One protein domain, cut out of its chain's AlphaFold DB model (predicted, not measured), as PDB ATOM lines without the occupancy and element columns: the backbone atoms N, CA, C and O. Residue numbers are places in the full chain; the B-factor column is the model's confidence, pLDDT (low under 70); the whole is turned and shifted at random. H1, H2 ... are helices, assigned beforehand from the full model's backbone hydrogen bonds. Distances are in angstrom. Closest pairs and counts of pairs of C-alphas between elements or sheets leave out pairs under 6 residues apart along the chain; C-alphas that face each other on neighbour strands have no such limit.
ATOM      1  N   PRO A  32     195.348 268.500 146.095       89.19
ATOM      2  CA  PRO A  32     196.361 267.457 146.145       89.19
ATOM      3  C   PRO A  32     195.969 266.339 147.116       89.19
ATOM      4  O   PRO A  32     195.786 266.574 148.310       89.19
ATOM      5  N   SER A  33     195.870 265.112 146.605       86.50
ATOM      6  CA  SER A  33     195.689 263.912 147.428       86.50
ATOM      7  C   SER A  33     197.027 263.454 148.007       86.50
ATOM      8  O   SER A  33     198.076 263.709 147.411       86.50
ATOM      9  N   SER A  34     196.999 262.721 149.124       81.94
ATOM     10  CA  SER A  34     198.187 262.174 149.799       81.94
ATOM     11  C   SER A  34     199.078 261.311 148.896       81.94
ATOM     12  O   SER A  34     200.265 261.165 149.170       81.94
ATOM     13  N   ALA A  35     198.531 260.787 147.796       84.12
ATOM     14  CA  ALA A  35     199.261 260.028 146.783       84.12
ATOM     15  C   ALA A  35     200.060 260.895 145.785       84.12
ATOM     16  O   ALA A  35     200.829 260.361 144.988       84.12
ATOM     17  N   THR A  36     199.869 262.219 145.777       88.69
ATOM     18  CA  THR A  36     200.494 263.123 144.798       88.69
ATOM     19  C   THR A  36     201.715 263.845 145.383       88.69
ATOM     20  O   THR A  36     201.651 264.320 146.515       88.69
ATOM     21  N   PRO A  37     202.805 264.040 144.611       89.94
ATOM     22  CA  PRO A  37     203.971 264.811 145.066       89.94
ATOM     23  C   PRO A  37     203.646 266.265 145.444       89.94
ATOM     24  O   PRO A  37     204.327 266.883 146.259       89.94
ATOM     25  N   ALA A  38     202.578 266.822 144.864       89.25
ATOM     26  CA  ALA A  38     202.092 268.150 145.209       89.25
ATOM     27  C   ALA A  38     201.637 268.228 146.678       89.25
ATOM     28  O   ALA A  38     201.860 269.242 147.332       89.25
ATOM     29  N   PHE A  39     201.048 267.158 147.224       90.69
ATOM     30  CA  PHE A  39     200.604 267.140 148.618       90.69
ATOM     31  C   PHE A  39     201.774 267.246 149.595       90.69
ATOM     32  O   PHE A  39     201.686 268.019 150.548       90.69
ATOM     33  N   THR A  40     202.873 266.520 149.366       90.94
ATOM     34  CA  THR A  40     204.065 266.629 150.221       90.94
ATOM     35  C   THR A  40     204.682 268.019 150.113       90.94
ATOM     36  O   THR A  40     204.898 268.657 151.135       90.94
ATOM     37  N   TYR A  41     204.827 268.539 148.889       93.38
ATOM     38  CA  TYR A  41     205.382 269.873 148.646       93.38
ATOM     39  C   TYR A  41     204.625 270.985 149.388       93.38
ATOM     40  O   TYR A  41     205.233 271.813 150.060       93.38
ATOM     41  N   TYR A  42     203.291 271.017 149.305       91.31
ATOM     42  CA  TYR A  42     202.526 272.071 149.975       91.31
ATOM     43  C   TYR A  42     202.491 271.912 151.502       91.31
ATOM     44  O   TYR A  42     202.409 272.911 152.217       91.31
ATOM     45  N   ASN A  43     202.577 270.682 152.020       89.81
ATOM     46  CA  ASN A  43     202.588 270.431 153.463       89.81
ATOM     47  C   ASN A  43     203.894 270.828 154.161       89.81
ATOM     48  O   ASN A  43     203.876 271.001 155.383       89.81
ATOM     49  N   ASP A  44     204.982 271.031 153.416       94.19
ATOM     50  CA  ASP A  44     206.239 271.559 153.960       94.19
ATOM     51  C   ASP A  44     206.085 273.009 154.453       94.19
ATOM     52  O   ASP A  44     206.818 273.460 155.337       94.19
ATOM     53  N   PHE A  45     205.093 273.744 153.938       95.44
ATOM     54  CA  PHE A  45     204.819 275.117 154.348       95.44
ATOM     55  C   PHE A  45     203.856 275.158 155.552       95.44
ATOM     56  O   PHE A  45     202.660 274.875 155.413       95.44
ATOM     57  N   PRO A  46     204.305 275.605 156.742       94.31
ATOM     58  CA  PRO A  46     203.477 275.590 157.951       94.31
ATOM     59  C   PRO A  46     202.249 276.509 157.855       94.31
ATOM     60  O   PRO A  46     201.200 276.203 158.419       94.31
ATOM     61  N   GLN A  47     202.349 277.614 157.109       94.44
ATOM     62  CA  GLN A  47     201.237 278.544 156.882       94.44
ATOM     63  C   GLN A  47     200.116 277.896 156.061       94.44
ATOM     64  O   GLN A  47     198.945 278.006 156.422       94.44
ATOM     65  N   TYR A  48     200.474 277.172 154.996       93.50
ATOM     66  CA  TYR A  48     199.518 276.424 154.181       93.50
ATOM     67  C   TYR A  48     198.796 275.374 155.028       93.50
ATOM     68  O   TYR A  48     197.565 275.327 155.049       93.50
ATOM     69  N   LYS A  49     199.556 274.595 155.808       92.19
ATOM     70  CA  LYS A  49     199.010 273.575 156.709       92.19
ATOM     71  C   LYS A  49     198.037 274.165 157.733       92.19
ATOM     72  O   LYS A  49     196.971 273.598 157.961       92.19
ATOM     73  N   ALA A  50     198.362 275.319 158.319       94.12
ATOM     74  CA  ALA A  50     197.480 276.002 159.263       94.12
ATOM     75  C   ALA A  50     196.152 276.435 158.617       94.12
ATOM     76  O   ALA A  50     195.087 276.205 159.193       94.12
ATOM     77  N   VAL A  51     196.198 277.005 157.408       94.50
ATOM     78  CA  VAL A  51     194.993 277.410 156.663       94.50
ATOM     79  C   VAL A  51     194.145 276.195 156.279       94.50
ATOM     80  O   VAL A  51     192.928 276.216 156.478       94.50
ATOM     81  N   MET A  52     194.766 275.120 155.785       92.00
ATOM     82  CA  MET A  52     194.051 273.895 155.411       92.00
ATOM     83  C   MET A  52     193.404 273.211 156.613       92.00
ATOM     84  O   MET A  52     192.222 272.879 156.551       92.00
ATOM     85  N   ASN A  53     194.116 273.092 157.735       90.75
ATOM     86  CA  ASN A  53     193.550 272.563 158.977       90.75
ATOM     87  C   ASN A  53     192.404 273.443 159.495       90.75
ATOM     88  O   ASN A  53     191.367 272.931 159.910       90.75
ATOM     89  N   GLY A  54     192.546 274.771 159.426       93.56
ATOM     90  CA  GLY A  54     191.488 275.703 159.815       93.56
ATOM     91  C   GLY A  54     190.215 275.537 158.981       93.56
ATOM     92  O   GLY A  54     189.114 275.530 159.528       93.56
ATOM     93  N   ASN A  55     190.347 275.360 157.665       92.81
ATOM     94  CA  ASN A  55     189.203 275.103 156.789       92.81
ATOM     95  C   ASN A  55     188.616 273.698 156.989       92.81
ATOM     96  O   ASN A  55     187.396 273.559 157.019       92.81
ATOM     97  N   SER A  56     189.455 272.680 157.210       91.06
ATOM     98  CA  SER A  56     189.010 271.324 157.556       91.06
ATOM     99  C   SER A  56     188.162 271.322 158.834       91.06
ATOM    100  O   SER A  56     187.045 270.811 158.829       91.06
ATOM    101  N   ASN A  57     188.610 272.015 159.886       91.56
ATOM    102  CA  ASN A  57     187.862 272.143 161.141       91.56
ATOM    103  C   ASN A  57     186.513 272.854 160.966       91.56
ATOM    104  O   ASN A  57     185.535 272.481 161.613       91.56
ATOM    105  N   LYS A  58     186.425 273.854 160.075       93.81
ATOM    106  CA  LYS A  58     185.145 274.506 159.744       93.81
ATOM    107  C   LYS A  58     184.176 273.538 159.070       93.81
ATOM    108  O   LYS A  58     183.000 273.533 159.418       93.81
ATOM    109  N   ILE A  59     184.664 272.718 158.138       92.81
ATOM    110  CA  ILE A  59     183.849 271.691 157.477       92.81
ATOM    111  C   ILE A  59     183.372 270.664 158.508       92.81
ATOM    112  O   ILE A  59     182.182 270.378 158.559       92.81
ATOM    113  N   LEU A  60     184.259 270.179 159.382       91.62
ATOM    114  CA  LEU A  60     183.892 269.252 160.460       91.62
ATOM    115  C   LEU A  60     182.847 269.848 161.412       91.62
ATOM    116  O   LEU A  60     181.899 269.164 161.782       91.62
ATOM    117  N   SER A  61     182.976 271.132 161.755       92.56
ATOM    118  CA  SER A  61     181.988 271.841 162.583       92.56
ATOM    119  C   SER A  61     180.634 271.956 161.884       92.56
ATOM    120  O   SER A  61     179.597 271.796 162.515       92.56
ATOM    121  N   LEU A  62     180.624 272.198 160.569       92.50
ATOM    122  CA  LEU A  62     179.391 272.237 159.786       92.50
ATOM    123  C   LEU A  62     178.718 270.859 159.722       92.50
ATOM    124  O   LEU A  62     177.502 270.782 159.865       92.50
ATOM    125  N   ILE A  63     179.493 269.783 159.559       91.56
ATOM    126  CA  ILE A  63     178.968 268.411 159.601       91.56
ATOM    127  C   ILE A  63     178.392 268.103 160.989       91.56
ATOM    128  O   ILE A  63     177.299 267.552 161.065       91.56
ATOM    129  N   GLN A  64     179.070 268.504 162.073       91.12
ATOM    130  CA  GLN A  64     178.548 268.329 163.433       91.12
ATOM    131  C   GLN A  64     177.216 269.062 163.628       91.12
ATOM    132  O   GLN A  64     176.266 268.464 164.113       91.12
ATOM    133  N   ASN A  65     177.105 270.314 163.177       91.12
ATOM    134  CA  ASN A  65     175.853 271.068 163.291       91.12
ATOM    135  C   ASN A  65     174.694 270.384 162.546       91.12
ATOM    136  O   ASN A  65     173.566 270.386 163.026       91.12
ATOM    137  N   ILE A  66     174.962 269.806 161.368       89.25
ATOM    138  CA  ILE A  66     173.953 269.040 160.621       89.25
ATOM    139  C   ILE A  66     173.581 267.769 161.390       89.25
ATOM    140  O   ILE A  66     172.406 267.440 161.495       89.25
ATOM    141  N   MET A  67     174.564 267.065 161.948       88.31
ATOM    142  CA  MET A  67     174.333 265.866 162.752       88.31
ATOM    143  C   MET A  67     173.465 266.148 163.983       88.31
ATOM    144  O   MET A  67     172.539 265.384 164.250       88.31
ATOM    145  N   ASP A  68     173.727 267.252 164.685       88.06
ATOM    146  CA  ASP A  68     172.966 267.668 165.865       88.06
ATOM    147  C   ASP A  68     171.501 267.984 165.509       88.06
ATOM    148  O   ASP A  68     170.586 267.580 166.231       88.06
ATOM    149  N   GLU A  69     171.268 268.653 164.373       86.00
ATOM    150  CA  GLU A  69     169.921 268.977 163.877       86.00
ATOM    151  C   GLU A  69     169.128 267.719 163.506       86.00
ATOM    152  O   GLU A  69     167.932 267.633 163.767       86.00
ATOM    153  N   VAL A  70     169.792 266.709 162.936       82.31
ATOM    154  CA  VAL A  70     169.143 265.453 162.530       82.31
ATOM    155  C   VAL A  70     169.096 264.426 163.679       82.31
ATOM    156  O   VAL A  70     168.859 263.240 163.463       82.31
ATOM    157  N   HIS A  71     169.297 264.873 164.927       70.06
ATOM    158  CA  HIS A  71     169.289 264.042 166.139       70.06
ATOM    159  C   HIS A  71     170.255 262.845 166.086       70.06
ATOM    160  O   HIS A  71     170.023 261.803 166.705       70.06
ATOM    161  N   GLY A  72     171.361 262.983 165.354       65.38
ATOM    162  CA  GLY A  72     172.414 261.982 165.333       65.38
ATOM    163  C   GLY A  72     173.138 261.959 166.675       65.38
ATOM    164  O   GLY A  72     173.847 262.897 167.021       65.38
ATOM    165  N   GLU A  73     173.005 260.876 167.441       68.75
ATOM    166  CA  GLU A  73     173.873 260.650 168.600       68.75
ATOM    167  C   GLU A  73     175.294 260.366 168.095       68.75
ATOM    168  O   GLU A  73     175.597 259.245 167.680       68.75
ATOM    169  N   GLY A  74     176.151 261.386 168.077       74.69
ATOM    170  CA  GLY A  74     177.510 261.284 167.561       74.69
ATOM    171  C   GLY A  74     178.277 262.592 167.707       74.69
ATOM    172  O   GLY A  74     177.707 263.677 167.748       74.69
ATOM    173  N   ASN A  75     179.598 262.491 167.817       83.31
ATOM    174  CA  ASN A  75     180.471 263.656 167.874       83.31
ATOM    175  C   ASN A  75     181.677 263.417 166.976       83.31
ATOM    176  O   ASN A  75     182.432 262.476 167.202       83.31
ATOM    177  N   ILE A  76     181.872 264.251 165.968       84.75
ATOM    178  CA  ILE A  76     182.993 264.141 165.031       84.75
ATOM    179  C   ILE A  76     184.156 265.046 165.466       84.75
ATOM    180  O   ILE A  76     185.302 264.853 165.046       84.75
ATOM    181  N   LEU A  77     183.900 266.026 166.331       85.06
ATOM    182  CA  LEU A  77     184.918 266.952 166.812       85.06
ATOM    183  C   LEU A  77     185.885 266.255 167.778       85.06
ATOM    184  O   LEU A  77     185.525 265.327 168.499       85.06
ATOM    185  N   ASP A  78     187.124 266.746 167.829       81.06
ATOM    186  CA  ASP A  78     188.197 266.218 168.695       81.06
ATOM    187  C   ASP A  78     188.023 266.551 170.186       81.06
ATOM    188  O   ASP A  78     188.967 266.518 170.971       81.06
ATOM    189  N   THR A  79     186.813 266.924 170.597       75.62
ATOM    190  CA  THR A  79     186.492 267.332 171.967       75.62
ATOM    191  C   THR A  79     185.432 266.385 172.507       75.62
ATOM    192  O   THR A  79     184.335 266.400 171.964       75.62
ATOM    193  N   PRO A  80     185.685 265.564 173.544       71.31
ATOM    194  CA  PRO A  80     186.794 265.633 174.506       71.31
ATOM    195  C   PRO A  80     188.038 264.786 174.171       71.31
ATOM    196  O   PRO A  80     189.016 264.856 174.908       71.31
ATOM    197  N   GLN A  81     188.006 263.960 173.122       77.44
ATOM    198  CA  GLN A  81     189.105 263.070 172.725       77.44
ATOM    199  C   GLN A  81     189.450 263.283 171.255       77.44
ATOM    200  O   GLN A  81     188.547 263.433 170.431       77.44
ATOM    201  N   VAL A  82     190.746 263.250 170.936       81.56
ATOM    202  CA  VAL A  82     191.223 263.299 169.550       81.56
ATOM    203  C   VAL A  82     190.820 262.001 168.868       81.56
ATOM    204  O   VAL A  82     191.219 260.924 169.309       81.56
ATOM    205  N   LYS A  83     190.024 262.108 167.807       85.00
ATOM    206  CA  LYS A  83     189.526 260.952 167.061       85.00
ATOM    207  C   LYS A  83     190.386 260.707 165.840       85.00
ATOM    208  O   LYS A  83     190.798 261.651 165.159       85.00
ATOM    209  N   SER A  84     190.618 259.438 165.528       88.06
ATOM    210  CA  SER A  84     191.239 259.086 164.254       88.06
ATOM    211  C   SER A  84     190.318 259.465 163.087       88.06
ATOM    212  O   SER A  84     189.101 259.592 163.240       88.06
ATOM    213  N   PHE A  85     190.894 259.672 161.900       86.69
ATOM    214  CA  PHE A  85     190.105 259.939 160.693       86.69
ATOM    215  C   PHE A  85     189.072 258.830 160.438       86.69
ATOM    216  O   PHE A  85     187.931 259.125 160.097       86.69
ATOM    217  N   GLU A  86     189.455 257.576 160.683       92.06
ATOM    218  CA  GLU A  86     188.586 256.411 160.517       92.06
ATOM    219  C   GLU A  86     187.396 256.436 161.484       92.06
ATOM    220  O   GLU A  86     186.260 256.252 161.069       92.06
ATOM    221  N   GLU A  87     187.617 256.758 162.763       90.56
ATOM    222  CA  GLU A  87     186.528 256.888 163.745       90.56
ATOM    223  C   GLU A  87     185.548 258.012 163.389       90.56
ATOM    224  O   GLU A  87     184.332 257.867 163.546       90.56
ATOM    225  N   LYS A  88     186.072 259.149 162.910       90.25
ATOM    226  CA  LYS A  88     185.253 260.271 162.431       90.25
ATOM    227  C   LYS A  88     184.397 259.842 161.243       90.25
ATOM    228  O   LYS A  88     183.210 260.157 161.208       90.25
ATOM    229  N   PHE A  89     184.995 259.123 160.295       91.38
ATOM    230  CA  PHE A  89     184.301 258.609 159.122       91.38
ATOM    231  C   PHE A  89     183.227 257.583 159.502       91.38
ATOM    232  O   PHE A  89     182.085 257.737 159.081       91.38
ATOM    233  N   ALA A  90     183.544 256.621 160.373       91.44
ATOM    234  CA  ALA A  90     182.584 255.645 160.886       91.44
ATOM    235  C   ALA A  90     181.376 256.323 161.556       91.44
ATOM    236  O   ALA A  90     180.238 256.001 161.240       91.44
ATOM    237  N   THR A  91     181.613 257.354 162.379       90.44
ATOM    238  CA  THR A  91     180.527 258.134 163.008       90.44
ATOM    239  C   THR A  91     179.615 258.796 161.962       90.44
ATOM    240  O   THR A  91     178.400 258.836 162.137       90.44
ATOM    241  N   ILE A  92     180.180 259.329 160.872       91.00
ATOM    242  CA  ILE A  92     179.396 259.928 159.777       91.00
ATOM    243  C   ILE A  92     178.546 258.866 159.071       91.00
ATOM    244  O   ILE A  92     177.391 259.138 158.749       91.00
ATOM    245  N   VAL A  93     179.103 257.676 158.829       92.62
ATOM    246  CA  VAL A  93     178.377 256.559 158.208       92.62
ATOM    247  C   VAL A  93     177.193 256.137 159.081       92.62
ATOM    248  O   VAL A  93     176.071 256.124 158.585       92.62
ATOM    249  N   ASP A  94     177.411 255.935 160.383       90.25
ATOM    250  CA  ASP A  94     176.348 255.566 161.332       90.25
ATOM    251  C   ASP A  94     175.204 256.593 161.354       90.25
ATOM    252  O   ASP A  94     174.024 256.250 161.456       90.25
ATOM    253  N   VAL A  95     175.536 257.886 161.266       90.06
ATOM    254  CA  VAL A  95     174.524 258.947 161.204       90.06
ATOM    255  C   VAL A  95     173.791 258.938 159.870       90.06
ATOM    256  O   VAL A  95     172.571 259.072 159.873       90.06
ATOM    257  N   ASN A  96     174.480 258.740 158.745       91.00
ATOM    258  CA  ASN A  96     173.817 258.624 157.446       91.00
ATOM    259  C   ASN A  96     172.813 257.462 157.419       91.00
ATOM    260  O   ASN A  96     171.707 257.648 156.914       91.00
ATOM    261  N   ASP A  97     173.151 256.313 158.006       91.44
ATOM    262  CA  ASP A  97     172.238 255.166 158.091       91.44
ATOM    263  C   ASP A  97     170.977 255.517 158.894       91.44
ATOM    264  O   ASP A  97     169.860 255.293 158.431       91.44
ATOM    265  N   ARG A  98     171.127 256.202 160.036       87.44
ATOM    266  CA  ARG A  98     169.981 256.696 160.823       87.44
ATOM    267  C   ARG A  98     169.098 257.676 160.050       87.44
ATOM    268  O   ARG A  98     167.878 257.651 160.205       87.44
ATOM    269  N   ILE A  99     169.692 258.544 159.228       89.12
ATOM    270  CA  ILE A  99     168.938 259.466 158.366       89.12
ATOM    271  C   ILE A  99     168.113 258.675 157.355       89.12
ATOM    272  O   ILE A  99     166.932 258.969 157.163       89.12
ATOM    273  N   LEU A 100     168.715 257.673 156.714       91.69
ATOM    274  CA  LEU A 100     168.026 256.827 155.742       91.69
ATOM    275  C   LEU A 100     166.902 256.012 156.394       91.69
ATOM    276  O   LEU A 100     165.811 255.937 155.823       91.69
ATOM    277  N   ASP A 101     167.113 255.489 157.602       90.19
ATOM    278  CA  ASP A 101     166.078 254.807 158.385       90.19
ATOM    279  C   ASP A 101     164.911 255.748 158.707       90.19
ATOM    280  O   ASP A 101     163.748 255.388 158.522       90.19
ATOM    281  N   HIS A 102     165.204 256.983 159.127       87.81
ATOM    282  CA  HIS A 102     164.183 257.990 159.416       87.81
ATOM    283  C   HIS A 102     163.390 258.380 158.162       87.81
ATOM    284  O   HIS A 102     162.164 258.462 158.200       87.81
ATOM    285  N   VAL A 103     164.067 258.593 157.029       90.62
ATOM    286  CA  VAL A 103     163.409 258.889 155.745       90.62
ATOM    287  C   VAL A 103     162.524 257.724 155.305       90.62
ATOM    288  O   VAL A 103     161.397 257.954 154.873       90.62
ATOM    289  N   THR A 104     163.002 256.487 155.445       90.25
ATOM    290  CA  THR A 104     162.229 255.280 155.110       90.25
ATOM    291  C   THR A 104     160.986 255.172 155.989       90.25
ATOM    292  O   THR A 104     159.887 254.959 155.485       90.25
ATOM    293  N   LEU A 105     161.135 255.411 157.293       87.25
ATOM    294  CA  LEU A 105     160.039 255.388 158.256       87.25
ATOM    295  C   LEU A 105     158.984 256.470 157.969       87.25
ATOM    296  O   LEU A 105     157.788 256.198 158.058       87.25
ATOM    297  N   GLU A 106     159.393 257.689 157.614       87.56
ATOM    298  CA  GLU A 106     158.471 258.768 157.228       87.56
ATOM    299  C   GLU A 106     157.776 258.480 155.888       87.56
ATOM    300  O   GLU A 106     156.576 258.720 155.737       87.56
ATOM    301  N   MET A 107     158.496 257.910 154.920       89.94
ATOM    302  CA  MET A 107     157.920 257.491 153.642       89.94
ATOM    303  C   MET A 107     156.852 256.405 153.844       89.94
ATOM    304  O   MET A 107     155.749 256.534 153.314       89.94
ATOM    305  N   ASP A 108     157.127 255.409 154.692       87.31
ATOM    306  CA  ASP A 108     156.176 254.357 155.063       87.31
ATOM    307  C   ASP A 108     154.915 254.921 155.740       87.31
ATOM    308  O   ASP A 108     153.804 254.444 155.488       87.31
ATOM    309  N   GLN A 109     155.055 255.947 156.590       82.12
ATOM    310  CA  GLN A 109     153.912 256.619 157.223       82.12
ATOM    311  C   GLN A 109     153.004 257.317 156.202       82.12
ATOM    312  O   GLN A 109     151.780 257.311 156.368       82.12
ATOM    313  N   ILE A 110     153.591 257.925 155.166       83.56
ATOM    314  CA  ILE A 110     152.857 258.628 154.107       83.56
ATOM    315  C   ILE A 110     152.197 257.630 153.148       83.56
ATOM    316  O   ILE A 110     151.041 257.825 152.770       83.56
ATOM    317  N   GLU A 111     152.908 256.570 152.758       82.69
ATOM    318  CA  GLU A 111     152.414 255.570 151.805       82.69
ATOM    319  C   GLU A 111     151.353 254.650 152.433       82.69
ATOM    320  O   GLU A 111     150.343 254.331 151.800       82.69
ATOM    321  N   PHE A 112     151.522 254.285 153.709       78.31
ATOM    322  CA  PHE A 112     150.626 253.383 154.435       78.31
ATOM    323  C   PHE A 112     150.153 253.980 155.775       78.31
ATOM    324  O   PHE A 112     150.472 253.452 156.848       78.31
ATOM    325  N   PRO A 113     149.294 255.018 155.762       68.06
ATOM    326  CA  PRO A 113     148.827 255.683 156.984       68.06
ATOM    327  C   PRO A 113     148.048 254.748 157.928       68.06
ATOM    328  O   PRO A 113     148.051 254.930 159.149       68.06
ATOM    329  N   GLU A 114     147.418 253.699 157.392       66.12
ATOM    330  CA  GLU A 114     146.743 252.665 158.186       66.12
ATOM    331  C   GLU A 114     147.737 251.781 158.963       66.12
ATOM    332  O   GLU A 114     147.439 251.333 160.069       66.12
ATOM    333  N   ARG A 115     148.958 251.570 158.452       61.03
ATOM    334  CA  ARG A 115     150.009 250.814 159.153       61.03
ATOM    335  C   ARG A 115     150.612 251.628 160.292       61.03
ATOM    336  O   ARG A 115     150.761 251.097 161.384       61.03
ATOM    337  N   ALA A 116     150.832 252.928 160.093       56.97
ATOM    338  CA  ALA A 116     151.261 253.842 161.155       56.97
ATOM    339  C   ALA A 116     150.250 253.908 162.320       56.97
ATOM    340  O   ALA A 116     150.635 253.920 163.490       56.97
ATOM    341  N   ARG A 117     148.944 253.855 162.016       54.28
ATOM    342  CA  ARG A 117     147.874 253.721 163.025       54.28
ATOM    343  C   ARG A 117     147.909 252.384 163.764       54.28
ATOM    344  O   ARG A 117     147.662 252.353 164.969       54.28
ATOM    345  N   ASN A 118     148.243 251.300 163.069       51.06
ATOM    346  CA  ASN A 118     148.322 249.953 163.639       51.06
ATOM    347  C   ASN A 118     149.628 249.695 164.410       51.06
ATOM    348  O   ASN A 118     149.619 248.907 165.350       51.06
TER     349      ASN A 118
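Overview. This is residues 32 to 118 of the 226 residues of the protein "Hypothetical protein" of Spirometra erinaceieuropaei (UniProt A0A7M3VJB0). Two long helices, H2 and H3, run the same way and make a long, loose rod; they are offset along its length, and the link of residues 70 to 84 folds back from the end of H2 to the beginning of H3. A short helix is turned across each far end, H1 at the beginning of H2 and H4 at the end of H3. The printed part has 87 residues, with four named helices in the order H1, H2, H3, H4 and no named strand; its class is all helix. It is extended, with a radius of gyration of the C-alphas of 19.0 A and spans of 63 by 29 by 18 A.

Along the chain. Begin at Pro 32 and go on to C-alpha 37 at (203.971, 264.811, 145.066), where H1 begins; it holds residues 37 to 43 and is 10.2 A long. Next find C-alpha 46 at (203.477, 275.590, 157.951); from there H2, residues 46 to 69, runs 34.7 A. Residues 70 to 84 have no named element. At C-alpha 85, (190.105, 259.939, 160.693), H3 begins; it holds residues 85 to 111, is the longest helix and measures 39.0 A. H4, residues 113 to 118, is 8.8 A long and ends at C-alpha 118, (148.322, 249.953, 163.639).

Arrangement. Look first at Asn 43 and Lys 49, the closest C-alphas of H1 and H2, 5.8 A apart. These helices only just touch, with 3 pairs of C-alphas within 8 A, only at the corner by their link and with residues 48 to 49 of H2 alone; their lines are about perpendicular, at 88 degrees. H2 and H3 are close but not clearly touching: their closest C-alphas, those of Met 67 and Val 95, are 7.1 A apart. They run the same way at a shallow tilt of 29 degrees. H3 and H4 only just touch, with 3 pairs of C-alphas within 8 A, only at the corner by their link and with residues 108 to 109 of H3 alone. Their closest C-alphas, those of Gln 109 and Ala 116, are 5.5 A apart, and their lines are about perpendicular, at 81 degrees. H1 is apart from H3 and H4, and H2 is apart from H4. In the backbones of H1, H2, H3 and H4, every O i to N i+4 pair is within hydrogen-bond range.

Size, cuts and confidence. The two C-alphas farthest apart are those of Asp 44 and Asn 118, at 62.6 A. The printed part has no cut. The link from H2 to H3 is long, with 15 residues; those from H1 to H2 and from H3 to H4 are tight. Residues 33 to 39, 44 to 51 and 110 to 115 stand free. The mean pLDDT of the printed part is 85.9; residues 72 to 73 and 113 to 118 are under 70.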